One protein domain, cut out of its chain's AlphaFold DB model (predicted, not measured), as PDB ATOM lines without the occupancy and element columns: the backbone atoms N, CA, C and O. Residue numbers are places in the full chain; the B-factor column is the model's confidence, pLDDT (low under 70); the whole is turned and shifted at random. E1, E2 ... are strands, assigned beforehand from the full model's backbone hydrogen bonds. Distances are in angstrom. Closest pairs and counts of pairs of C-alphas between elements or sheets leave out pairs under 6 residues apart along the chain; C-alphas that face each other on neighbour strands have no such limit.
ATOM      1  N   PRO A  28     358.880  11.028 227.205       46.16
ATOM      2  CA  PRO A  28     357.506  11.455 227.408       46.16
ATOM      3  C   PRO A  28     357.005  10.625 228.591       46.16
ATOM      4  O   PRO A  28     356.844   9.413 228.464       46.16
ATOM      5  N   ALA A  29     356.903  11.243 229.770       51.12
ATOM      6  CA  ALA A  29     356.420  10.584 230.969       51.12
ATOM      7  C   ALA A  29     355.056  10.000 230.599       51.12
ATOM      8  O   ALA A  29     354.138  10.740 230.254       51.12
ATOM      9  N   GLY A  30     354.975   8.670 230.534       62.69
ATOM     10  CA  GLY A  30     353.929   7.931 229.818       62.69
ATOM     11  C   GLY A  30     352.563   7.946 230.499       62.69
ATOM     12  O   GLY A  30     351.792   7.001 230.354       62.69
ATOM     13  N   CYS A  31     352.261   9.004 231.247       73.88
ATOM     14  CA  CYS A  31     351.026   9.194 231.975       73.88
ATOM     15  C   CYS A  31     350.564  10.635 231.884       73.88
ATOM     16  O   CYS A  31     351.071  11.519 232.571       73.88
ATOM     17  N   VAL A  32     349.544  10.850 231.062       77.88
ATOM     18  CA  VAL A  32     348.734  12.059 231.142       77.88
ATOM     19  C   VAL A  32     347.641  11.774 232.162       77.88
ATOM     20  O   VAL A  32     346.731  10.988 231.896       77.88
ATOM     21  N   LEU A  33     347.780  12.353 233.353       85.38
ATOM     22  CA  LEU A  33     346.752  12.291 234.385       85.38
ATOM     23  C   LEU A  33     345.673  13.342 234.086       85.38
ATOM     24  O   LEU A  33     346.007  14.429 233.606       85.38
ATOM     25  N   PRO A  34     344.390  13.041 234.348       83.38
ATOM     26  CA  PRO A  34     343.356  14.065 234.301       83.38
ATOM     27  C   PRO A  34     343.630  15.127 235.376       83.38
ATOM     28  O   PRO A  34     344.278  14.846 236.389       83.38
ATOM     29  N   ALA A  35     343.122  16.341 235.167       87.19
ATOM     30  CA  ALA A  35     343.053  17.316 236.250       87.19
ATOM     31  C   ALA A  35     342.166  16.757 237.382       87.19
ATOM     32  O   ALA A  35     341.203  16.047 237.073       87.19
ATOM     33  N   PRO A  36     342.477  17.042 238.660       90.38
ATOM     34  CA  PRO A  36     341.587  16.691 239.756       90.38
ATOM     35  C   PRO A  36     340.199  17.301 239.548       90.38
ATOM     36  O   PRO A  36     340.093  18.445 239.105       90.38
ATOM     37  N   ASP A  37     339.166  16.536 239.875       92.81
ATOM     38  CA  ASP A  37     337.767  16.939 239.749       92.81
ATOM     39  C   ASP A  37     336.982  16.488 240.981       92.81
ATOM     40  O   ASP A  37     337.298  15.459 241.577       92.81
ATOM     41  N   SER A  38     335.967  17.250 241.371       93.25
ATOM     42  CA  SER A  38     335.142  16.972 242.546       93.25
ATOM     43  C   SER A  38     333.692  16.774 242.130       93.25
ATOM     44  O   SER A  38     333.152  17.576 241.371       93.25
ATOM     45  N   VAL A  39     333.054  15.727 242.641       94.12
ATOM     46  CA  VAL A  39     331.714  15.307 242.237       94.12
ATOM     47  C   VAL A  39     330.772  15.376 243.426       94.12
ATOM     48  O   VAL A  39     331.002  14.732 244.446       94.12
ATOM     49  N   ASP A  40     329.692  16.123 243.247       93.38
ATOM     50  CA  ASP A  40     328.496  16.064 244.080       93.38
ATOM     51  C   ASP A  40     327.637  14.876 243.617       93.38
ATOM     52  O   ASP A  40     327.106  14.861 242.499       93.38
ATOM     53  N   ILE A  41     327.565  13.836 244.446       91.88
ATOM     54  CA  ILE A  41     326.800  12.623 244.154       91.88
ATOM     55  C   ILE A  41     325.370  12.707 244.684       91.88
ATOM     56  O   ILE A  41     324.481  11.996 244.195       91.88
ATOM     57  N   THR A  42     325.123  13.579 245.657       89.19
ATOM     58  CA  THR A  42     323.805  13.768 246.268       89.19
ATOM     59  C   THR A  42     322.922  14.746 245.500       89.19
ATOM     60  O   THR A  42     321.695  14.573 245.478       89.19
ATOM     61  N   GLY A  43     323.529  15.688 244.785       88.19
ATOM     62  CA  GLY A  43     322.891  16.817 244.121       88.19
ATOM     63  C   GLY A  43     322.568  17.981 245.063       88.19
ATOM     64  O   GLY A  43     321.663  18.754 244.742       88.19
ATOM     65  N   ASP A  44     323.211  18.079 246.229       88.75
ATOM     66  CA  ASP A  44     322.967  19.135 247.220       88.75
ATOM     67  C   ASP A  44     323.828  20.398 247.018       88.75
ATOM     68  O   ASP A  44     323.639  21.404 247.708       88.75
ATOM     69  N   GLY A  45     324.716  20.382 246.021       89.44
ATOM     70  CA  GLY A  45     325.636  21.464 245.692       89.44
ATOM     71  C   GLY A  45     326.974  21.399 246.432       89.44
ATOM     72  O   GLY A  45     327.808  22.285 246.217       89.44
ATOM     73  N   ILE A  46     327.201  20.387 247.272       91.62
ATOM     74  CA  ILE A  46     328.455  20.140 247.986       91.62
ATOM     75  C   ILE A  46     329.123  18.905 247.376       91.62
ATOM     76  O   ILE A  46     328.485  17.912 247.057       91.62
ATOM     77  N   ALA A  47     330.435  18.966 247.154       93.81
ATOM     78  CA  ALA A  47     331.146  17.830 246.583       93.81
ATOM     79  C   ALA A  47     331.363  16.719 247.623       93.81
ATOM     80  O   ALA A  47     331.937  16.968 248.682       93.81
ATOM     81  N   ASP A  48     330.993  15.491 247.260       94.19
ATOM     82  CA  ASP A  48     331.110  14.287 248.094       94.19
ATOM     83  C   ASP A  48     332.382  13.479 247.781       94.19
ATOM     84  O   ASP A  48     332.978  12.837 248.646       94.19
ATOM     85  N   LEU A  49     332.805  13.472 246.511       95.81
ATOM     86  CA  LEU A  49     333.890  12.622 246.016       95.81
ATOM     87  C   LEU A  49     334.932  13.437 245.249       95.81
ATOM     88  O   LEU A  49     334.605  14.372 244.524       95.81
ATOM     89  N   LEU A  50     336.193  13.031 245.348       95.62
ATOM     90  CA  LEU A  50     337.318  13.596 244.610       95.62
ATOM     91  C   LEU A  50     337.888  12.549 243.650       95.62
ATOM     92  O   LEU A  50     338.286  11.458 244.052       95.62
ATOM     93  N   VAL A  51     337.967  12.899 242.370       94.62
ATOM     94  CA  VAL A  51     338.627  12.120 241.322       94.62
ATOM     95  C   VAL A  51     340.003  12.719 241.080       94.62
ATOM     96  O   VAL A  51     340.120  13.884 240.706       94.62
ATOM     97  N   HIS A  52     341.065  11.936 241.254       93.19
ATOM     98  CA  HIS A  52     342.420  12.439 241.051       93.19
ATOM     99  C   HIS A  52     343.375  11.379 240.502       93.19
ATOM    100  O   HIS A  52     343.227  10.176 240.717       93.19
ATOM    101  N   GLY A  53     344.376  11.839 239.753       90.69
ATOM    102  CA  GLY A  53     345.438  10.990 239.231       90.69
ATOM    103  C   GLY A  53     346.559  10.769 240.243       90.69
ATOM    104  O   GLY A  53     346.903  11.666 241.011       90.69
ATOM    105  N   VAL A  54     347.176   9.593 240.197       88.06
ATOM    106  CA  VAL A  54     348.417   9.267 240.909       88.06
ATOM    107  C   VAL A  54     349.375   8.544 239.966       88.06
ATOM    108  O   VAL A  54     348.952   7.809 239.069       88.06
ATOM    109  N   HIS A  55     350.675   8.736 240.169       84.69
ATOM    110  CA  HIS A  55     351.711   8.025 239.427       84.69
ATOM    111  C   HIS A  55     352.757   7.461 240.387       84.69
ATOM    112  O   HIS A  55     353.132   8.095 241.369       84.69
ATOM    113  N   GLY A  56     353.214   6.250 240.095       77.00
ATOM    114  CA  GLY A  56     354.300   5.571 240.782       77.00
ATOM    115  C   GLY A  56     355.413   5.289 239.785       77.00
ATOM    116  O   GLY A  56     355.168   4.718 238.720       77.00
ATOM    117  N   VAL A  57     356.629   5.698 240.127       72.38
ATOM    118  CA  VAL A  57     357.820   5.463 239.309       72.38
ATOM    119  C   VAL A  57     358.628   4.347 239.955       72.38
ATOM    120  O   VAL A  57     358.949   4.434 241.138       72.38
ATOM    121  N   ALA A  58     358.974   3.318 239.186       65.44
ATOM    122  CA  ALA A  58     359.936   2.310 239.602       65.44
ATOM    123  C   ALA A  58     361.241   2.547 238.836       65.44
ATOM    124  O   ALA A  58     361.319   2.354 237.622       65.44
ATOM    125  N   THR A  59     362.272   2.992 239.546       61.00
ATOM    126  CA  THR A  59     363.626   3.093 238.997       61.00
ATOM    127  C   THR A  59     364.373   1.792 239.268       61.00
ATOM    128  O   THR A  59     364.289   1.250 240.367       61.00
ATOM    129  N   CYS A  60     365.120   1.295 238.288       60.81
ATOM    130  CA  CYS A  60     366.094   0.221 238.481       60.81
ATOM    131  C   CYS A  60     367.456   0.659 237.924       60.81
ATOM    132  O   CYS A  60     367.533   1.656 237.210       60.81
ATOM    133  N   ASP A  61     368.525  -0.065 238.264       62.38
ATOM    134  CA  ASP A  61     369.921   0.323 237.968       62.38
ATOM    135  C   ASP A  61     370.291   0.295 236.469       62.38
ATOM    136  O   ASP A  61     371.400   0.652 236.074       62.38
ATOM    137  N   ILE A  62     369.361  -0.122 235.611       58.12
ATOM    138  CA  ILE A  62     369.445  -0.019 234.151       58.12
ATOM    139  C   ILE A  62     368.619   1.184 233.675       58.12
ATOM    140  O   ILE A  62     367.579   1.461 234.266       58.12
ATOM    141  N   PRO A  63     369.005   1.884 232.588       58.66
ATOM    142  CA  PRO A  63     368.305   3.075 232.102       58.66
ATOM    143  C   PRO A  63     366.947   2.710 231.476       58.66
ATOM    144  O   PRO A  63     366.766   2.714 230.257       58.66
ATOM    145  N   VAL A  64     365.982   2.351 232.316       58.84
ATOM    146  CA  VAL A  64     364.594   2.082 231.960       58.84
ATOM    147  C   VAL A  64     363.697   2.839 232.932       58.84
ATOM    148  O   VAL A  64     363.813   2.714 234.146       58.84
ATOM    149  N   SER A  65     362.799   3.652 232.383       63.38
ATOM    150  CA  SER A  65     361.743   4.298 233.156       63.38
ATOM    151  C   SER A  65     360.488   3.453 233.008       63.38
ATOM    152  O   SER A  65     359.796   3.568 231.997       63.38
ATOM    153  N   ILE A  66     360.220   2.590 233.985       75.19
ATOM    154  CA  ILE A  66     358.972   1.830 234.078       75.19
ATOM    155  C   ILE A  66     358.163   2.426 235.225       75.19
ATOM    156  O   ILE A  66     358.703   2.786 236.270       75.19
ATOM    157  N   GLY A  67     356.859   2.554 235.043       80.12
ATOM    158  CA  GLY A  67     355.998   2.996 236.125       80.12
ATOM    159  C   GLY A  67     354.544   2.660 235.885       80.12
ATOM    160  O   GLY A  67     354.163   2.093 234.856       80.12
ATOM    161  N   SER A  68     353.737   3.012 236.871       85.44
ATOM    162  CA  SER A  68     352.300   2.803 236.863       85.44
ATOM    163  C   SER A  68     351.568   4.089 237.167       85.44
ATOM    164  O   SER A  68     352.014   4.877 237.995       85.44
ATOM    165  N   CYS A  69     350.409   4.257 236.562       87.81
ATOM    166  CA  CYS A  69     349.520   5.371 236.806       87.81
ATOM    167  C   CYS A  69     348.132   4.859 237.111       87.81
ATOM    168  O   CYS A  69     347.730   3.775 236.679       87.81
ATOM    169  N   ALA A  70     347.426   5.628 237.917       91.56
ATOM    170  CA  ALA A  70     346.088   5.294 238.328       91.56
ATOM    171  C   ALA A  70     345.247   6.554 238.480       91.56
ATOM    172  O   ALA A  70     345.764   7.641 238.724       91.56
ATOM    173  N   VAL A  71     343.940   6.378 238.349       93.38
ATOM    174  CA  VAL A  71     342.952   7.364 238.785       93.38
ATOM    175  C   VAL A  71     342.270   6.785 240.008       93.38
ATOM    176  O   VAL A  71     341.824   5.637 239.969       93.38
ATOM    177  N   HIS A  72     342.229   7.557 241.083       94.75
ATOM    178  CA  HIS A  72     341.554   7.223 242.325       94.75
ATOM    179  C   HIS A  72     340.283   8.060 242.466       94.75
ATOM    180  O   HIS A  72     340.221   9.192 241.987       94.75
ATOM    181  N   VAL A  73     339.281   7.471 243.113       95.44
ATOM    182  CA  VAL A  73     338.089   8.156 243.617       95.44
ATOM    183  C   VAL A  73     338.140   8.060 245.133       95.44
ATOM    184  O   VAL A  73     338.118   6.954 245.669       95.44
ATOM    185  N   THR A  74     338.271   9.193 245.808       95.00
ATOM    186  CA  THR A  74     338.377   9.296 247.270       95.00
ATOM    187  C   THR A  74     337.179  10.042 247.829       95.00
ATOM    188  O   THR A  74     336.646  10.929 247.164       95.00
ATOM    189  N   THR A  75     336.774   9.719 249.051       94.88
ATOM    190  CA  THR A  75     335.756  10.498 249.760       94.88
ATOM    191  C   THR A  75     336.274  11.874 250.167       94.88
ATOM    192  O   THR A  75     337.458  12.042 250.466       94.88
ATOM    193  N   LEU A  76     335.386  12.865 250.155       94.50
ATOM    194  CA  LEU A  76     335.590  14.158 250.801       94.50
ATOM    195  C   LEU A  76     334.954  14.147 252.204       94.50
ATOM    196  O   LEU A  76     334.135  13.274 252.500       94.50
ATOM    197  N   PRO A  77     335.336  15.088 253.091       90.38
ATOM    198  CA  PRO A  77     334.782  15.156 254.439       90.38
ATOM    199  C   PRO A  77     333.252  15.218 254.439       90.38
ATOM    200  O   PRO A  77     332.663  16.015 253.715       90.38
ATOM    201  N   GLY A  78     332.627  14.402 255.290       88.00
ATOM    202  CA  GLY A  78     331.171  14.263 255.357       88.00
ATOM    203  C   GLY A  78     330.612  13.115 254.516       88.00
ATOM    204  O   GLY A  78     329.441  12.785 254.694       88.00
ATOM    205  N   THR A  79     331.440  12.479 253.677       92.62
ATOM    206  CA  THR A  79     331.109  11.277 252.903       92.62
ATOM    207  C   THR A  79     331.979  10.094 253.322       92.62
ATOM    208  O   THR A  79     333.196  10.201 253.451       92.62
ATOM    209  N   GLU A  80     331.359   8.930 253.459       93.06
ATOM    210  CA  GLU A  80     331.988   7.669 253.841       93.06
ATOM    211  C   GLU A  80     331.556   6.550 252.889       93.06
ATOM    212  O   GLU A  80     330.461   6.580 252.320       93.06
ATOM    213  N   LEU A  81     332.412   5.543 252.712       92.62
ATOM    214  CA  LEU A  81     332.107   4.337 251.943       92.62
ATOM    215  C   LEU A  81     331.953   3.148 252.876       92.62
ATOM    216  O   LEU A  81     332.640   3.050 253.892       92.62
ATOM    217  N   LEU A  82     331.089   2.212 252.493       91.06
ATOM    218  CA  LEU A  82     331.018   0.941 253.196       91.06
ATOM    219  C   LEU A  82     332.321   0.165 252.976       91.06
ATOM    220  O   LEU A  82     332.710  -0.104 251.835       91.06
ATOM    221  N   ALA A  83     332.990  -0.201 254.062       88.62
ATOM    222  CA  ALA A  83     334.287  -0.853 254.032       88.62
ATOM    223  C   ALA A  83     334.407  -1.940 255.107       88.62
ATOM    224  O   ALA A  83     333.719  -1.916 256.123       88.62
ATOM    225  N   THR A  84     335.303  -2.900 254.901       85.62
ATOM    226  CA  THR A  84     335.655  -3.898 255.921       85.62
ATOM    227  C   THR A  84     336.899  -3.447 256.666       85.62
ATOM    228  O   THR A  84     337.911  -3.133 256.034       85.62
ATOM    229  N   ALA A  85     336.869  -3.475 257.998       79.88
ATOM    230  CA  ALA A  85     338.074  -3.280 258.799       79.88
ATOM    231  C   ALA A  85     339.060  -4.446 258.600       79.88
ATOM    232  O   ALA A  85     338.708  -5.620 258.751       79.88
ATOM    233  N   LEU A  86     340.313  -4.131 258.270       79.81
ATOM    234  CA  LEU A  86     341.358  -5.133 258.067       79.81
ATOM    235  C   LEU A  86     342.043  -5.501 259.397       79.81
ATOM    236  O   LEU A  86     342.298  -4.618 260.218       79.81
ATOM    237  N   PRO A  87     342.445  -6.774 259.604       74.25
ATOM    238  CA  PRO A  87     343.075  -7.221 260.855       74.25
ATOM    239  C   PRO A  87     344.366  -6.483 261.240       74.25
ATOM    240  O   PRO A  87     344.741  -6.469 262.407       74.25
ATOM    241  N   MET A  88     345.063  -5.893 260.265       77.62
ATOM    242  CA  MET A  88     346.316  -5.154 260.470       77.62
ATOM    243  C   MET A  88     346.115  -3.634 260.578       77.62
ATOM    244  O   MET A  88     347.092  -2.887 260.568       77.62
ATOM    245  N   GLY A  89     344.864  -3.178 260.683       71.31
ATOM    246  CA  GLY A  89     344.492  -1.771 260.585       71.31
ATOM    247  C   GLY A  89     344.219  -1.345 259.141       71.31
ATOM    248  O   GLY A  89     344.769  -1.899 258.188       71.31
ATOM    249  N   GLY A  90     343.344  -0.350 258.994       75.94
ATOM    250  CA  GLY A  90     342.858   0.144 257.706       75.94
ATOM    251  C   GLY A  90     341.502  -0.435 257.305       75.94
ATOM    252  O   GLY A  90     340.961  -1.327 257.962       75.94
ATOM    253  N   HIS A  91     340.970   0.095 256.208       80.25
ATOM    254  CA  HIS A  91     339.656  -0.244 255.676       80.25
ATOM    255  C   HIS A  91     339.778  -0.611 254.198       80.25
ATOM    256  O   HIS A  91     340.476   0.073 253.447       80.25
ATOM    257  N   ASP A  92     339.102  -1.681 253.789       86.94
ATOM    258  CA  ASP A  92     338.979  -2.056 252.380       86.94
ATOM    259  C   ASP A  92     337.557  -1.781 251.896       86.94
ATOM    260  O   ASP A  92     336.592  -2.326 252.437       86.94
ATOM    261  N   VAL A  93     337.428  -0.897 250.907       91.50
ATOM    262  CA  VAL A  93     336.128  -0.462 250.387       91.50
ATOM    263  C   VAL A  93     335.415  -1.651 249.750       91.50
ATOM    264  O   VAL A  93     335.951  -2.313 248.860       91.50
ATOM    265  N   GLN A  94     334.174  -1.893 250.160       91.00
ATOM    266  CA  GLN A  94     333.370  -2.972 249.610       91.00
ATOM    267  C   GLN A  94     332.740  -2.553 248.279       91.00
ATOM    268  O   GLN A  94     332.030  -1.552 248.175       91.00
ATOM    269  N   GLY A  95     332.987  -3.363 247.252       91.50
ATOM    270  CA  GLY A  95     332.259  -3.315 245.993       91.50
ATOM    271  C   GLY A  95     331.382  -4.553 245.853       91.50
ATOM    272  O   GLY A  95     331.879  -5.670 246.026       91.50
ATOM    273  N   PHE A  96     330.129  -4.347 245.463       92.31
ATOM    274  CA  PHE A  96     329.119  -5.387 245.292       92.31
ATOM    275  C   PHE A  96     328.843  -5.676 243.818       92.31
ATOM    276  O   PHE A  96     328.836  -4.768 242.976       92.31
ATOM    277  N   GLU A  97     328.605  -6.943 243.498       92.44
ATOM    278  CA  GLU A  97     328.219  -7.358 242.149       92.44
ATOM    279  C   GLU A  97     326.708  -7.206 241.923       92.44
ATOM    280  O   GLU A  97     325.912  -7.150 242.861       92.44
ATOM    281  N   SER A  98     326.296  -7.113 240.656       89.19
ATOM    282  CA  SER A  98     324.872  -7.051 240.309       89.19
ATOM    283  C   SER A  98     324.157  -8.315 240.790       89.19
ATOM    284  O   SER A  98     324.635  -9.433 240.588       89.19
ATOM    285  N   GLY A  99     323.010  -8.140 241.443       86.75
ATOM    286  CA  GLY A  99     322.233  -9.222 242.040       86.75
ATOM    287  C   GLY A  99     322.652  -9.638 243.451       86.75
ATOM    288  O   GLY A  99     321.916 -10.413 244.066       86.75
ATOM    289  N   GLU A 100     323.761  -9.118 243.980       89.12
ATOM    290  CA  GLU A 100     324.171  -9.332 245.368       89.12
ATOM    291  C   GLU A 100     323.204  -8.646 246.346       89.12
ATOM    292  O   GLU A 100     322.568  -7.634 246.028       89.12
ATOM    293  N   HIS A 101     323.061  -9.222 247.541       85.62
ATOM    294  CA  HIS A 101     322.211  -8.685 248.595       85.62
ATOM    295  C   HIS A 101     323.045  -7.993 249.663       85.62
ATOM    296  O   HIS A 101     323.909  -8.601 250.289       85.62
ATOM    297  N   ILE A 102     322.712  -6.733 249.903       83.69
ATOM    298  CA  ILE A 102     323.260  -5.925 250.978       83.69
ATOM    299  C   ILE A 102     322.296  -6.032 252.171       83.69
ATOM    300  O   ILE A 102     321.093  -5.790 251.998       83.69
ATOM    301  N   PRO A 103     322.774  -6.421 253.369       75.25
ATOM    302  CA  PRO A 103     321.946  -6.454 254.570       75.25
ATOM    303  C   PRO A 103     321.494  -5.040 254.959       75.25
ATOM    304  O   PRO A 103     322.077  -4.048 254.526       75.25
ATOM    305  N   ALA A 104     320.448  -4.938 255.782       79.44
ATOM    306  CA  ALA A 104     319.983  -3.643 256.280       79.44
ATOM    307  C   ALA A 104     321.136  -2.894 256.970       79.44
ATOM    308  O   ALA A 104     321.807  -3.460 257.834       79.44
ATOM    309  N   LEU A 105     321.360  -1.631 256.613       78.69
ATOM    310  CA  LEU A 105     322.477  -0.840 257.136       78.69
ATOM    311  C   LEU A 105     322.354  -0.593 258.649       78.69
ATOM    312  O   LEU A 105     323.367  -0.561 259.335       78.69
ATOM    313  N   ALA A 106     321.137  -0.568 259.206       67.50
ATOM    314  CA  ALA A 106     320.939  -0.540 260.662       67.50
ATOM    315  C   ALA A 106     321.590  -1.740 261.382       67.50
ATOM    316  O   ALA A 106     321.980  -1.636 262.539       67.50
ATOM    317  N   SER A 107     321.723  -2.886 260.700       61.75
ATOM    318  CA  SER A 107     322.411  -4.068 261.243       61.75
ATOM    319  C   SER A 107     323.933  -4.022 261.077       61.75
ATOM    320  O   SER A 107     324.632  -4.836 261.674       61.75
ATOM    321  N   VAL A 108     324.432  -3.082 260.273       64.50
ATOM    322  CA  VAL A 108     325.858  -2.843 260.019       64.50
ATOM    323  C   VAL A 108     326.441  -1.929 261.102       64.50
ATOM    324  O   VAL A 108     327.517  -2.218 261.611       64.50
ATOM    325  N   ASP A 109     325.684  -0.919 261.551       57.41
ATOM    326  CA  ASP A 109     326.095   0.029 262.607       57.41
ATOM    327  C   ASP A 109     326.157  -0.583 264.027       57.41
ATOM    328  O   ASP A 109     326.568   0.080 264.977       57.41
ATOM    329  N   GLN A 110     325.739  -1.840 264.220       48.44
ATOM    330  CA  GLN A 110     325.463  -2.383 265.557       48.44
ATOM    331  C   GLN A 110     326.571  -3.263 266.169       48.44
ATOM    332  O   GLN A 110     326.398  -3.737 267.292       48.44
ATOM    333  N   ASP A 111     327.711  -3.485 265.503       47.41
ATOM    334  CA  ASP A 111     328.752  -4.399 266.019       47.41
ATOM    335  C   ASP A 111     330.160  -3.772 266.095       47.41
ATOM    336  O   ASP A 111     331.162  -4.401 265.761       47.41
ATOM    337  N   ASP A 112     330.264  -2.557 266.652       45.34
ATOM    338  CA  ASP A 112     331.539  -1.914 267.047       45.34
ATOM    339  C   ASP A 112     332.362  -2.738 268.066       45.34
ATOM    340  O   ASP A 112     333.517  -2.429 268.360       45.34
ATOM    341  N   HIS A 113     331.790  -3.798 268.649       48.16
ATOM    342  CA  HIS A 113     332.479  -4.698 269.584       48.16
ATOM    343  C   HIS A 113     333.055  -5.961 268.924       48.16
ATOM    344  O   HIS A 113     333.761  -6.732 269.582       48.16
ATOM    345  N   ARG A 114     332.832  -6.164 267.622       46.91
ATOM    346  CA  ARG A 114     333.499  -7.201 266.827       46.91
ATOM    347  C   ARG A 114     334.273  -6.524 265.708       46.91
ATOM    348  O   ARG A 114     333.730  -6.281 264.640       46.91
ATOM    349  N   GLY A 115     335.556  -6.251 265.943       51.97
ATOM    350  CA  GLY A 115     336.438  -5.436 265.085       51.97
ATOM    351  C   GLY A 115     336.707  -5.910 263.644       51.97
ATOM    352  O   GLY A 115     337.746  -5.563 263.090       51.97
ATOM    353  N   HIS A 116     335.820  -6.699 263.033       56.66
ATOM    354  CA  HIS A 116     335.946  -7.264 261.685       56.66
ATOM    355  C   HIS A 116     334.644  -7.190 260.857       56.66
ATOM    356  O   HIS A 116     334.524  -7.888 259.850       56.66
ATOM    357  N   GLY A 117     333.661  -6.385 261.276       59.81
ATOM    358  CA  GLY A 117     332.424  -6.153 260.524       59.81
ATOM    359  C   GLY A 117     332.559  -5.094 259.417       59.81
ATOM    360  O   GLY A 117     333.532  -4.332 259.404       59.81
ATOM    361  N   PRO A 118     331.604  -5.047 258.468       69.25
ATOM    362  CA  PRO A 118     331.444  -3.893 257.591       69.25
ATOM    363  C   PRO A 118     331.109  -2.649 258.424       69.25
ATOM    364  O   PRO A 118     330.301  -2.731 259.341       69.25
ATOM    365  N   ALA A 119     331.724  -1.516 258.100       79.81
ATOM    366  CA  ALA A 119     331.488  -0.222 258.735       79.81
ATOM    367  C   ALA A 119     331.656   0.900 257.704       79.81
ATOM    368  O   ALA A 119     332.342   0.726 256.690       79.81
ATOM    369  N   PHE A 120     331.027   2.046 257.948       86.62
ATOM    370  CA  PHE A 120     331.272   3.239 257.147       86.62
ATOM    371  C   PHE A 120     332.570   3.920 257.589       86.62
ATOM    372  O   PHE A 120     332.890   3.981 258.774       86.62
ATOM    373  N   GLY A 121     333.353   4.371 256.614       87.19
ATOM    374  CA  GLY A 121     334.552   5.155 256.871       87.19
ATOM    375  C   GLY A 121     335.108   5.810 255.614       87.19
ATOM    376  O   GLY A 121     334.640   5.577 254.495       87.19
ATOM    377  N   GLU A 122     336.131   6.641 255.796       88.50
ATOM    378  CA  GLU A 122     336.856   7.250 254.682       88.50
ATOM    379  C   GLU A 122     337.479   6.173 253.786       88.50
ATOM    380  O   GLU A 122     338.082   5.203 254.253       88.50
ATOM    381  N   GLY A 123     337.338   6.346 252.471       88.62
ATOM    382  CA  GLY A 123     337.678   5.303 251.514       88.62
ATOM    383  C   GLY A 123     338.259   5.835 250.216       88.62
ATOM    384  O   GLY A 123     338.009   6.965 249.794       88.62
ATOM    385  N   SER A 124     339.032   4.979 249.545       92.38
ATOM    386  CA  SER A 124     339.521   5.247 248.196       92.38
ATOM    387  C   SER A 124     339.341   4.033 247.297       92.38
ATOM    388  O   SER A 124     339.652   2.907 247.681       92.38
ATOM    389  N   VAL A 125     338.883   4.271 246.074       94.06
ATOM    390  CA  VAL A 125     338.757   3.253 245.034       94.06
ATOM    391  C   VAL A 125     339.737   3.579 243.922       94.06
ATOM    392  O   VAL A 125     339.660   4.634 243.291       94.06
ATOM    393  N   ARG A 126     340.654   2.654 243.628       93.75
ATOM    394  CA  ARG A 126     341.481   2.748 242.422       93.75
ATOM    395  C   ARG A 126     340.603   2.448 241.210       93.75
ATOM    396  O   ARG A 126     340.324   1.288 240.939       93.75
ATOM    397  N   ALA A 127     340.181   3.472 240.481       93.88
ATOM    398  CA  ALA A 127     339.229   3.355 239.384       93.88
ATOM    399  C   ALA A 127     339.883   2.927 238.064       93.88
ATOM    400  O   ALA A 127     339.441   1.968 237.438       93.88
ATOM    401  N   LEU A 128     340.961   3.605 237.659       93.06
ATOM    402  CA  LEU A 128     341.744   3.244 236.473       93.06
ATOM    403  C   LEU A 128     343.159   2.839 236.854       93.06
ATOM    404  O   LEU A 128     343.712   3.344 237.830       93.06
ATOM    405  N   HIS A 129     343.767   1.994 236.028       91.19
ATOM    406  CA  HIS A 129     345.181   1.660 236.109       91.19
ATOM    407  C   HIS A 129     345.790   1.462 234.718       91.19
ATOM    408  O   HIS A 129     345.146   0.917 233.820       91.19
ATOM    409  N   TRP A 130     347.030   1.913 234.542       88.62
ATOM    410  CA  TRP A 130     347.873   1.588 233.395       88.62
ATOM    411  C   TRP A 130     349.352   1.709 233.747       88.62
ATOM    412  O   TRP A 130     349.739   2.232 234.789       88.62
ATOM    413  N   THR A 131     350.189   1.211 232.855       84.62
ATOM    414  CA  THR A 131     351.639   1.145 232.988       84.62
ATOM    415  C   THR A 131     352.303   1.798 231.790       84.62
ATOM    416  O   THR A 131     351.755   1.822 230.687       84.62
ATOM    417  N   TYR A 132     353.503   2.321 232.002       78.69
ATOM    418  CA  TYR A 132     354.347   2.880 230.954       78.69
ATOM    419  C   TYR A 132     355.763   2.318 231.071       78.69
ATOM    420  O   TYR A 132     356.199   1.931 232.156       78.69
ATOM    421  N   GLY A 133     356.485   2.250 229.952       74.12
ATOM    422  CA  GLY A 133     357.821   1.670 229.939       74.12
ATOM    423  C   GLY A 133     358.493   1.648 228.573       74.12
ATOM    424  O   GLY A 133     357.937   2.085 227.564       74.12
ATOM    425  N   ARG A 134     359.711   1.092 228.553       64.19
ATOM    426  CA  ARG A 134     360.607   1.025 227.383       64.19
ATOM    427  C   ARG A 134     359.979   0.361 226.150       64.19
ATOM    428  O   ARG A 134     360.363   0.688 225.035       64.19
ATOM    429  N   SER A 135     359.034  -0.553 226.348       57.88
ATOM    430  CA  SER A 135     358.389  -1.350 225.293       57.88
ATOM    431  C   SER A 135     356.970  -0.878 224.935       57.88
ATOM    432  O   SER A 135     356.288  -1.550 224.167       57.88
ATOM    433  N   GLY A 136     356.525   0.272 225.458       60.81
ATOM    434  CA  GLY A 136     355.193   0.836 225.220       60.81
ATOM    435  C   GLY A 136     354.395   1.065 226.507       60.81
ATOM    436  O   GLY A 136     354.800   0.647 227.592       60.81
ATOM    437  N   GLY A 137     353.269   1.772 226.387       70.81
ATOM    438  CA  GLY A 137     352.318   1.999 227.479       70.81
ATOM    439  C   GLY A 137     351.047   1.175 227.292       70.81
ATOM    440  O   GLY A 137     350.568   1.022 226.166       70.81
ATOM    441  N   SER A 138     350.489   0.652 228.383       80.56
ATOM    442  CA  SER A 138     349.129   0.114 228.358       80.56
ATOM    443  C   SER A 138     348.121   1.265 228.343       80.56
ATOM    444  O   SER A 138     348.369   2.349 228.872       80.56
ATOM    445  N   LYS A 139     346.977   1.055 227.686       83.94
ATOM    446  CA  LYS A 139     345.874   2.022 227.747       83.94
ATOM    447  C   LYS A 139     345.271   2.003 229.160       83.94
ATOM    448  O   LYS A 139     345.219   0.923 229.747       83.94
ATOM    449  N   PRO A 140     344.752   3.137 229.672       87.12
ATOM    450  CA  PRO A 140     343.961   3.155 230.901       87.12
ATOM    451  C   PRO A 140     342.885   2.070 230.868       87.12
ATOM    452  O   PRO A 140     342.168   1.952 229.874       87.12
ATOM    453  N   ALA A 141     342.774   1.275 231.925       89.62
ATOM    454  CA  ALA A 141     341.747   0.249 232.068       89.62
ATOM    455  C   ALA A 141     341.077   0.366 233.438       89.62
ATOM    456  O   ALA A 141     341.736   0.740 234.408       89.62
ATOM    457  N   LEU A 142     339.779   0.055 233.504       91.88
ATOM    458  CA  LEU A 142     339.077  -0.087 234.779       91.88
ATOM    459  C   LEU A 142     339.731  -1.211 235.583       91.88
ATOM    460  O   LEU A 142     340.091  -2.254 235.034       91.88
ATOM    461  N   THR A 143     339.907  -0.987 236.880       91.69
ATOM    462  CA  THR A 143     340.316  -2.064 237.779       91.69
ATOM    463  C   THR A 143     339.147  -3.031 238.005       91.69
ATOM    464  O   THR A 143     337.989  -2.631 237.866       91.69
ATOM    465  N   PRO A 144     339.407  -4.289 238.407       91.19
ATOM    466  CA  PRO A 144     338.339  -5.247 238.696       91.19
ATOM    467  C   PRO A 144     337.310  -4.728 239.708       91.19
ATOM    468  O   PRO A 144     336.111  -4.901 239.510       91.19
ATOM    469  N   ILE A 145     337.764  -4.029 240.755       90.00
ATOM    470  CA  ILE A 145     336.874  -3.459 241.773       90.00
ATOM    471  C   ILE A 145     336.018  -2.312 241.217       90.00
ATOM    472  O   ILE A 145     334.867  -2.172 241.607       90.00
ATOM    473  N   ALA A 146     336.518  -1.535 240.251       90.75
ATOM    474  CA  ALA A 146     335.790  -0.403 239.676       90.75
ATOM    475  C   ALA A 146     334.569  -0.805 238.828       90.75
ATOM    476  O   ALA A 146     333.746   0.049 238.508       90.75
ATOM    477  N   HIS A 147     334.429  -2.089 238.483       91.44
ATOM    478  CA  HIS A 147     333.230  -2.631 237.832       91.44
ATOM    479  C   HIS A 147     332.060  -2.865 238.793       91.44
ATOM    480  O   HIS A 147     330.974  -3.237 238.347       91.44
ATOM    481  N   ARG A 148     332.278  -2.683 240.095       93.94
ATOM    482  CA  ARG A 148     331.302  -2.986 241.136       93.94
ATOM    483  C   ARG A 148     330.456  -1.774 241.512       93.94
ATOM    484  O   ARG A 148     330.759  -0.633 241.159       93.94
ATOM    485  N   THR A 149     329.380  -2.054 242.235       94.44
ATOM    486  CA  THR A 149     328.539  -1.041 242.867       94.44
ATOM    487  C   THR A 149     329.068  -0.752 244.260       94.44
ATOM    488  O   THR A 149     329.276  -1.670 245.049       94.44
ATOM    489  N   PHE A 150     329.271   0.522 244.562       94.50
ATOM    490  CA  PHE A 150     329.733   0.993 245.861       94.50
ATOM    491  C   PHE A 150     328.574   1.584 246.645       94.50
ATOM    492  O   PHE A 150     327.629   2.108 246.050       94.50
ATOM    493  N   ILE A 151     328.669   1.516 247.968       93.25
ATOM    494  CA  ILE A 151     327.705   2.114 248.890       93.25
ATOM    495  C   ILE A 151     328.375   3.280 249.591       93.25
ATOM    496  O   ILE A 151     329.504   3.145 250.066       93.25
ATOM    497  N   PHE A 152     327.661   4.396 249.670       93.12
ATOM    498  CA  PHE A 152     328.094   5.569 250.409       93.12
ATOM    499  C   PHE A 152     327.074   5.957 251.475       93.12
ATOM    500  O   PHE A 152     325.872   5.714 251.318       93.12
ATOM    501  N   ALA A 153     327.576   6.599 252.521       92.31
ATOM    502  CA  ALA A 153     326.823   7.401 253.470       92.31
ATOM    503  C   ALA A 153     327.362   8.830 253.386       92.31
ATOM    504  O   ALA A 153     328.572   9.026 253.332       92.31
ATOM    505  N   THR A 154     326.497   9.833 253.323       91.62
ATOM    506  CA  THR A 154     326.942  11.230 253.255       91.62
ATOM    507  C   THR A 154     326.006  12.155 254.011       91.62
ATOM    508  O   THR A 154     324.802  11.901 254.113       91.62
ATOM    509  N   THR A 155     326.567  13.219 254.570       88.50
ATOM    510  CA  THR A 155     325.835  14.207 255.360       88.50
ATOM    511  C   THR A 155     325.250  15.272 254.442       88.50
ATOM    512  O   THR A 155     325.981  16.047 253.842       88.50
ATOM    513  N   MET A 156     323.922  15.335 254.364       86.94
ATOM    514  CA  MET A 156     323.190  16.273 253.517       86.94
ATOM    515  C   MET A 156     322.368  17.227 254.392       86.94
ATOM    516  O   MET A 156     321.185  16.992 254.668       86.94
ATOM    517  N   GLY A 157     323.010  18.291 254.877       85.19
ATOM    518  CA  GLY A 157     322.471  19.135 255.950       85.19
ATOM    519  C   GLY A 157     322.452  18.380 257.283       85.19
ATOM    520  O   GLY A 157     323.466  17.824 257.682       85.19
ATOM    521  N   ASP A 158     321.294  18.309 257.945       84.44
ATOM    522  CA  ASP A 158     321.151  17.644 259.257       84.44
ATOM    523  C   ASP A 158     320.831  16.139 259.160       84.44
ATOM    524  O   ASP A 158     320.480  15.503 260.156       84.44
ATOM    525  N   ARG A 159     320.880  15.557 257.956       87.31
ATOM    526  CA  ARG A 159     320.521  14.152 257.718       87.31
ATOM    527  C   ARG A 159     321.636  13.387 257.025       87.31
ATOM    528  O   ARG A 159     322.251  13.895 256.092       87.31
ATOM    529  N   THR A 160     321.799  12.126 257.400       88.19
ATOM    530  CA  THR A 160     322.634  11.178 256.658       88.19
ATOM    531  C   THR A 160     321.814  10.532 255.547       88.19
ATOM    532  O   THR A 160     320.702  10.045 255.768       88.19
ATOM    533  N   VAL A 161     322.353  10.545 254.333       89.94
ATOM    534  CA  VAL A 161     321.771   9.915 253.149       89.94
ATOM    535  C   VAL A 161     322.649   8.744 252.739       89.94
ATOM    536  O   VAL A 161     323.865   8.876 252.634       89.94
ATOM    537  N   TYR A 162     322.009   7.614 252.454       92.00
ATOM    538  CA  TYR A 162     322.673   6.410 251.976       92.00
ATOM    539  C   TYR A 162     322.309   6.162 250.522       92.00
ATOM    540  O   TYR A 162     321.158   6.339 250.106       92.00
ATOM    541  N   GLY A 163     323.275   5.718 249.734       92.69
ATOM    542  CA  GLY A 163     323.044   5.466 248.324       92.69
ATOM    543  C   GLY A 163     324.094   4.574 247.704       92.69
ATOM    544  O   GLY A 163     325.033   4.124 248.359       92.69
ATOM    545  N   THR A 164     323.923   4.328 246.411       94.50
ATOM    546  CA  THR A 164     324.889   3.582 245.614       94.50
ATOM    547  C   THR A 164     325.471   4.408 244.486       94.50
ATOM    548  O   THR A 164     324.869   5.378 244.020       94.50
ATOM    549  N   PHE A 165     326.647   4.008 244.010       95.19
ATOM    550  CA  PHE A 165     327.215   4.525 242.773       95.19
ATOM    551  C   PHE A 165     328.064   3.492 242.051       95.19
ATOM    552  O   PHE A 165     328.512   2.501 242.623       95.19
ATOM    553  N   THR A 166     328.292   3.746 240.767       95.25
ATOM    554  CA  THR A 166     329.182   2.946 239.922       95.25
ATOM    555  C   THR A 166     330.182   3.848 239.220       95.25
ATOM    556  O   THR A 166     329.948   5.047 239.033       95.25
ATOM    557  N   LEU A 167     331.307   3.268 238.814       94.88
ATOM    558  CA  LEU A 167     332.344   3.967 238.069       94.88
ATOM    559  C   LEU A 167     332.304   3.514 236.614       94.88
ATOM    560  O   LEU A 167     332.291   2.322 236.310       94.88
ATOM    561  N   LYS A 168     332.286   4.471 235.687       92.00
ATOM    562  CA  LYS A 168     332.360   4.195 234.252       92.00
ATOM    563  C   LYS A 168     333.535   4.923 233.646       92.00
ATOM    564  O   LYS A 168     333.813   6.071 233.972       92.00
ATOM    565  N   ARG A 169     334.211   4.261 232.716       88.75
ATOM    566  CA  ARG A 169     335.232   4.918 231.910       88.75
ATOM    567  C   ARG A 169     334.575   5.917 230.960       88.75
ATOM    568  O   ARG A 169     333.593   5.585 230.299       88.75
ATOM    569  N   ASP A 170     335.136   7.117 230.884       84.62
ATOM    570  CA  ASP A 170     334.648   8.174 230.003       84.62
ATOM    571  C   ASP A 170     335.465   8.213 228.700       84.62
ATOM    572  O   ASP A 170     336.465   8.920 228.562       84.62
ATOM    573  N   GLY A 171     335.056   7.379 227.742       77.00
ATOM    574  CA  GLY A 171     335.728   7.233 226.449       77.00
ATOM    575  C   GLY A 171     337.148   6.666 226.558       77.00
ATOM    576  O   GLY A 171     337.484   5.932 227.483       77.00
ATOM    577  N   ASP A 172     338.009   7.004 225.596       67.19
ATOM    578  CA  ASP A 172     339.387   6.493 225.552       67.19
ATOM    579  C   ASP A 172     340.366   7.246 226.468       67.19
ATOM    580  O   ASP A 172     341.509   6.811 226.641       67.19
ATOM    581  N   ARG A 173     339.932   8.346 227.088       71.19
ATOM    582  CA  ARG A 173     340.770   9.179 227.958       71.19
ATOM    583  C   ARG A 173     340.994   8.519 229.322       71.19
ATOM    584  O   ARG A 173     340.299   7.579 229.705       71.19
ATOM    585  N   ALA A 174     341.986   9.018 230.061       82.06
ATOM    586  CA  ALA A 174     342.247   8.640 231.450       82.06
ATOM    587  C   ALA A 174     341.242   9.312 232.410       82.06
ATOM    588  O   ALA A 174     341.639   9.915 233.400       82.06
ATOM    589  N   SER A 175     339.950   9.262 232.088       86.62
ATOM    590  CA  SER A 175     338.870   9.889 232.853       86.62
ATOM    591  C   SER A 175     337.833   8.854 233.284       86.62
ATOM    592  O   SER A 175     337.560   7.866 232.594       86.62
ATOM    593  N   ILE A 176     337.256   9.098 234.458       91.81
ATOM    594  CA  ILE A 176     336.171   8.313 235.038       91.81
ATOM    595  C   ILE A 176     334.971   9.224 235.216       91.81
ATOM    596  O   ILE A 176     335.102  10.362 235.652       91.81
ATOM    597  N   ARG A 177     333.800   8.686 234.902       91.25
ATOM    598  CA  ARG A 177     332.509   9.252 235.250       91.25
ATOM    599  C   ARG A 177     331.935   8.470 236.420       91.25
ATOM    600  O   ARG A 177     331.820   7.244 236.349       91.25
ATOM    601  N   ILE A 178     331.533   9.186 237.459       93.38
ATOM    602  CA  ILE A 178     330.762   8.624 238.565       93.38
ATOM    603  C   ILE A 178     329.293   8.636 238.155       93.38
ATOM    604  O   ILE A 178     328.772   9.652 237.694       93.38
ATOM    605  N   VAL A 179     328.631   7.489 238.264       93.25
ATOM    606  CA  VAL A 179     327.210   7.353 237.953       93.25
ATOM    607  C   VAL A 179     326.471   7.064 239.244       93.25
ATOM    608  O   VAL A 179     326.610   5.978 239.811       93.25
ATOM    609  N   ARG A 180     325.681   8.045 239.689       92.69
ATOM    610  CA  ARG A 180     324.776   7.905 240.829       92.69
ATOM    611  C   ARG A 180     323.806   6.747 240.581       92.69
ATOM    612  O   ARG A 180     323.203   6.651 239.512       92.69
ATOM    613  N   GLY A 181     323.686   5.880 241.576       89.88
ATOM    614  CA  GLY A 181     322.740   4.776 241.625       89.88
ATOM    615  C   GLY A 181     321.491   5.123 242.436       89.88
ATOM    616  O   GLY A 181     320.970   6.238 242.385       89.88
ATOM    617  N   SER A 182     320.989   4.138 243.173       87.94
ATOM    618  CA  SER A 182     319.752   4.238 243.951       87.94
ATOM    619  C   SER A 182     320.012   4.805 245.345       87.94
ATOM    620  O   SER A 182     321.077   4.610 245.920       87.94
ATOM    621  N   THR A 183     319.012   5.485 245.905       88.25
ATOM    622  CA  THR A 183     319.002   5.827 247.336       88.25
ATOM    623  C   THR A 183     318.611   4.584 248.134       88.25
ATOM    624  O   THR A 183     317.738   3.831 247.695       88.25
ATOM    625  N   LEU A 184     319.262   4.357 249.272       86.19
ATOM    626  CA  LEU A 184     319.040   3.197 250.134       86.19
ATOM    627  C   LEU A 184     318.172   3.562 251.342       86.19
ATOM    628  O   LEU A 184     318.247   4.672 251.864       86.19
ATOM    629  N   VAL A 185     317.362   2.601 251.792       84.38
ATOM    630  CA  VAL A 185     316.606   2.683 253.049       84.38
ATOM    631  C   VAL A 185     317.347   1.859 254.096       84.38
ATOM    632  O   VAL A 185     317.591   0.675 253.883       84.38
ATOM    633  N   VAL A 186     317.696   2.487 255.216       81.38
ATOM    634  CA  VAL A 186     318.607   1.937 256.238       81.38
ATOM    635  C   VAL A 186     318.081   0.641 256.871       81.38
ATOM    636  O   VAL A 186     318.860  -0.270 257.140       81.38
ATOM    637  N   ASP A 187     316.761   0.518 257.030       81.69
ATOM    638  CA  ASP A 187     316.117  -0.599 257.739       81.69
ATOM    639  C   ASP A 187     315.704  -1.773 256.834       81.69
ATOM    640  O   ASP A 187     315.014  -2.692 257.278       81.69
ATOM    641  N   ALA A 188     316.087  -1.760 255.555       81.06
ATOM    642  CA  ALA A 188     315.679  -2.783 254.599       81.06
ATOM    643  C   ALA A 188     316.883  -3.383 253.858       81.06
ATOM    644  O   ALA A 188     317.792  -2.650 253.467       81.06
ATOM    645  N   PRO A 189     316.891  -4.707 253.609       82.44
ATOM    646  CA  PRO A 189     317.881  -5.301 252.726       82.44
ATOM    647  C   PRO A 189     317.708  -4.751 251.308       82.44
ATOM    648  O   PRO A 189     316.588  -4.577 250.818       82.44
ATOM    649  N   PHE A 190     318.825  -4.528 250.625       86.50
ATOM    650  CA  PHE A 190     318.845  -3.989 249.272       86.50
ATOM    651  C   PHE A 190     319.463  -4.995 248.304       86.50
ATOM    652  O   PHE A 190     320.468  -5.633 248.609       86.50
ATOM    653  N   LYS A 191     318.855  -5.147 247.126       88.38
ATOM    654  CA  LYS A 191     319.416  -5.955 246.042       88.38
ATOM    655  C   LYS A 191     320.094  -5.032 245.044       88.38
ATOM    656  O   LYS A 191     319.444  -4.129 244.520       88.38
ATOM    657  N   VAL A 192     321.370  -5.281 244.771       86.38
ATOM    658  CA  VAL A 192     322.119  -4.507 243.780       86.38
ATOM    659  C   VAL A 192     321.486  -4.712 242.400       86.38
ATOM    660  O   VAL A 192     321.265  -5.866 242.016       86.38
ATOM    661  N   PRO A 193     321.152  -3.620 241.686       77.56
ATOM    662  CA  PRO A 193     320.486  -3.685 240.388       77.56
ATOM    663  C   PRO A 193     321.345  -4.309 239.283       77.56
ATOM    664  O   PRO A 193     322.587  -4.405 239.428       77.56
TER     665      PRO A 193
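AT A GLANCE: This is residues 28 to 193 of the 193 residues of an uncharacterized protein of Flavobacteriales bacterium (UniProt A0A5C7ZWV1). Two strongly twisted sheets come partly face to face, the start of E10 near one face of the curled sheet E1 E2 E3 E7. The E2 and E3 hairpin reaches far to one end of the long axis, while E4, E5 and E6 make a smaller group joined to E8, E9 and E10. The printed part has 166 residues, no named helix and ten named strands, E1 to E10 in chain order, holding 75 residues, under half; the class is all strand. One sheet has the order E1 E2 E3 E7, antiparallel; the other is branched at E4, its neighbour pairs antiparallel. The whole is compact, with a radius of gyration of the C-alphas of 17.7 A, yet elongated, spanning 57 by 36 by 30 A.

IN THESE COORDINATES: E1, residues 37 to 39, begins at C-alpha 37 (337.767, 16.939, 239.749). E2, residues 49 to 59, is 32.0 A long, and E3, residues 65 to 75, is 31.5 A. E4 is residues 79 to 85, E5 91 to 93 and E6 118 to 121. E7, residues 124 to 132, is 22.9 A long and bends by 59 degrees at residue 127. E8, residues 149 to 156, is 21.0 A; E9, residues 159 to 169, is 31.1 A; E10, residues 176 to 183, is 21.3 A and ends at C-alpha 183 (319.002, 5.827, 247.336).

HOW THE PARTS SIT: E1, E2 and E3 form a meander, each strand the antiparallel neighbour of the one before, with N 37 and O 51 at 2.9 A and N 54 and O 70 at 2.8 A. E7 is an edge strand beside E3, N 69 to O 130 being 2.8 A. E5 and E8 lie on one side of E4 and E6 on the other side; N 84 and O 92 are 2.8 A apart, N 80 and O 153 2.8 A, N 83 and O 119 2.9 A. E8, E9 and E10 form a second meander, with N 152 and O 163 at 2.9 A and N 168 and O 177 at 2.9 A. Between the sheets, the closest C-alphas of E7 and E10 are Ala 127 and Ile 176, 7.3 A. E6 runs on into E7 at 81 degrees.

THE WHOLE: The C-alphas farthest apart, of Ile 62 and Asp 187, are 58.3 A apart. The printed part has no cut and ends at the chain's last residue, 193. The links E5 to E6 and E7 to E8 are long. Mean pLDDT of the printed part is 82.7; residues 28 to 30, 58 to 65, 106 to 118, 134 to 136 and 172 are under 70.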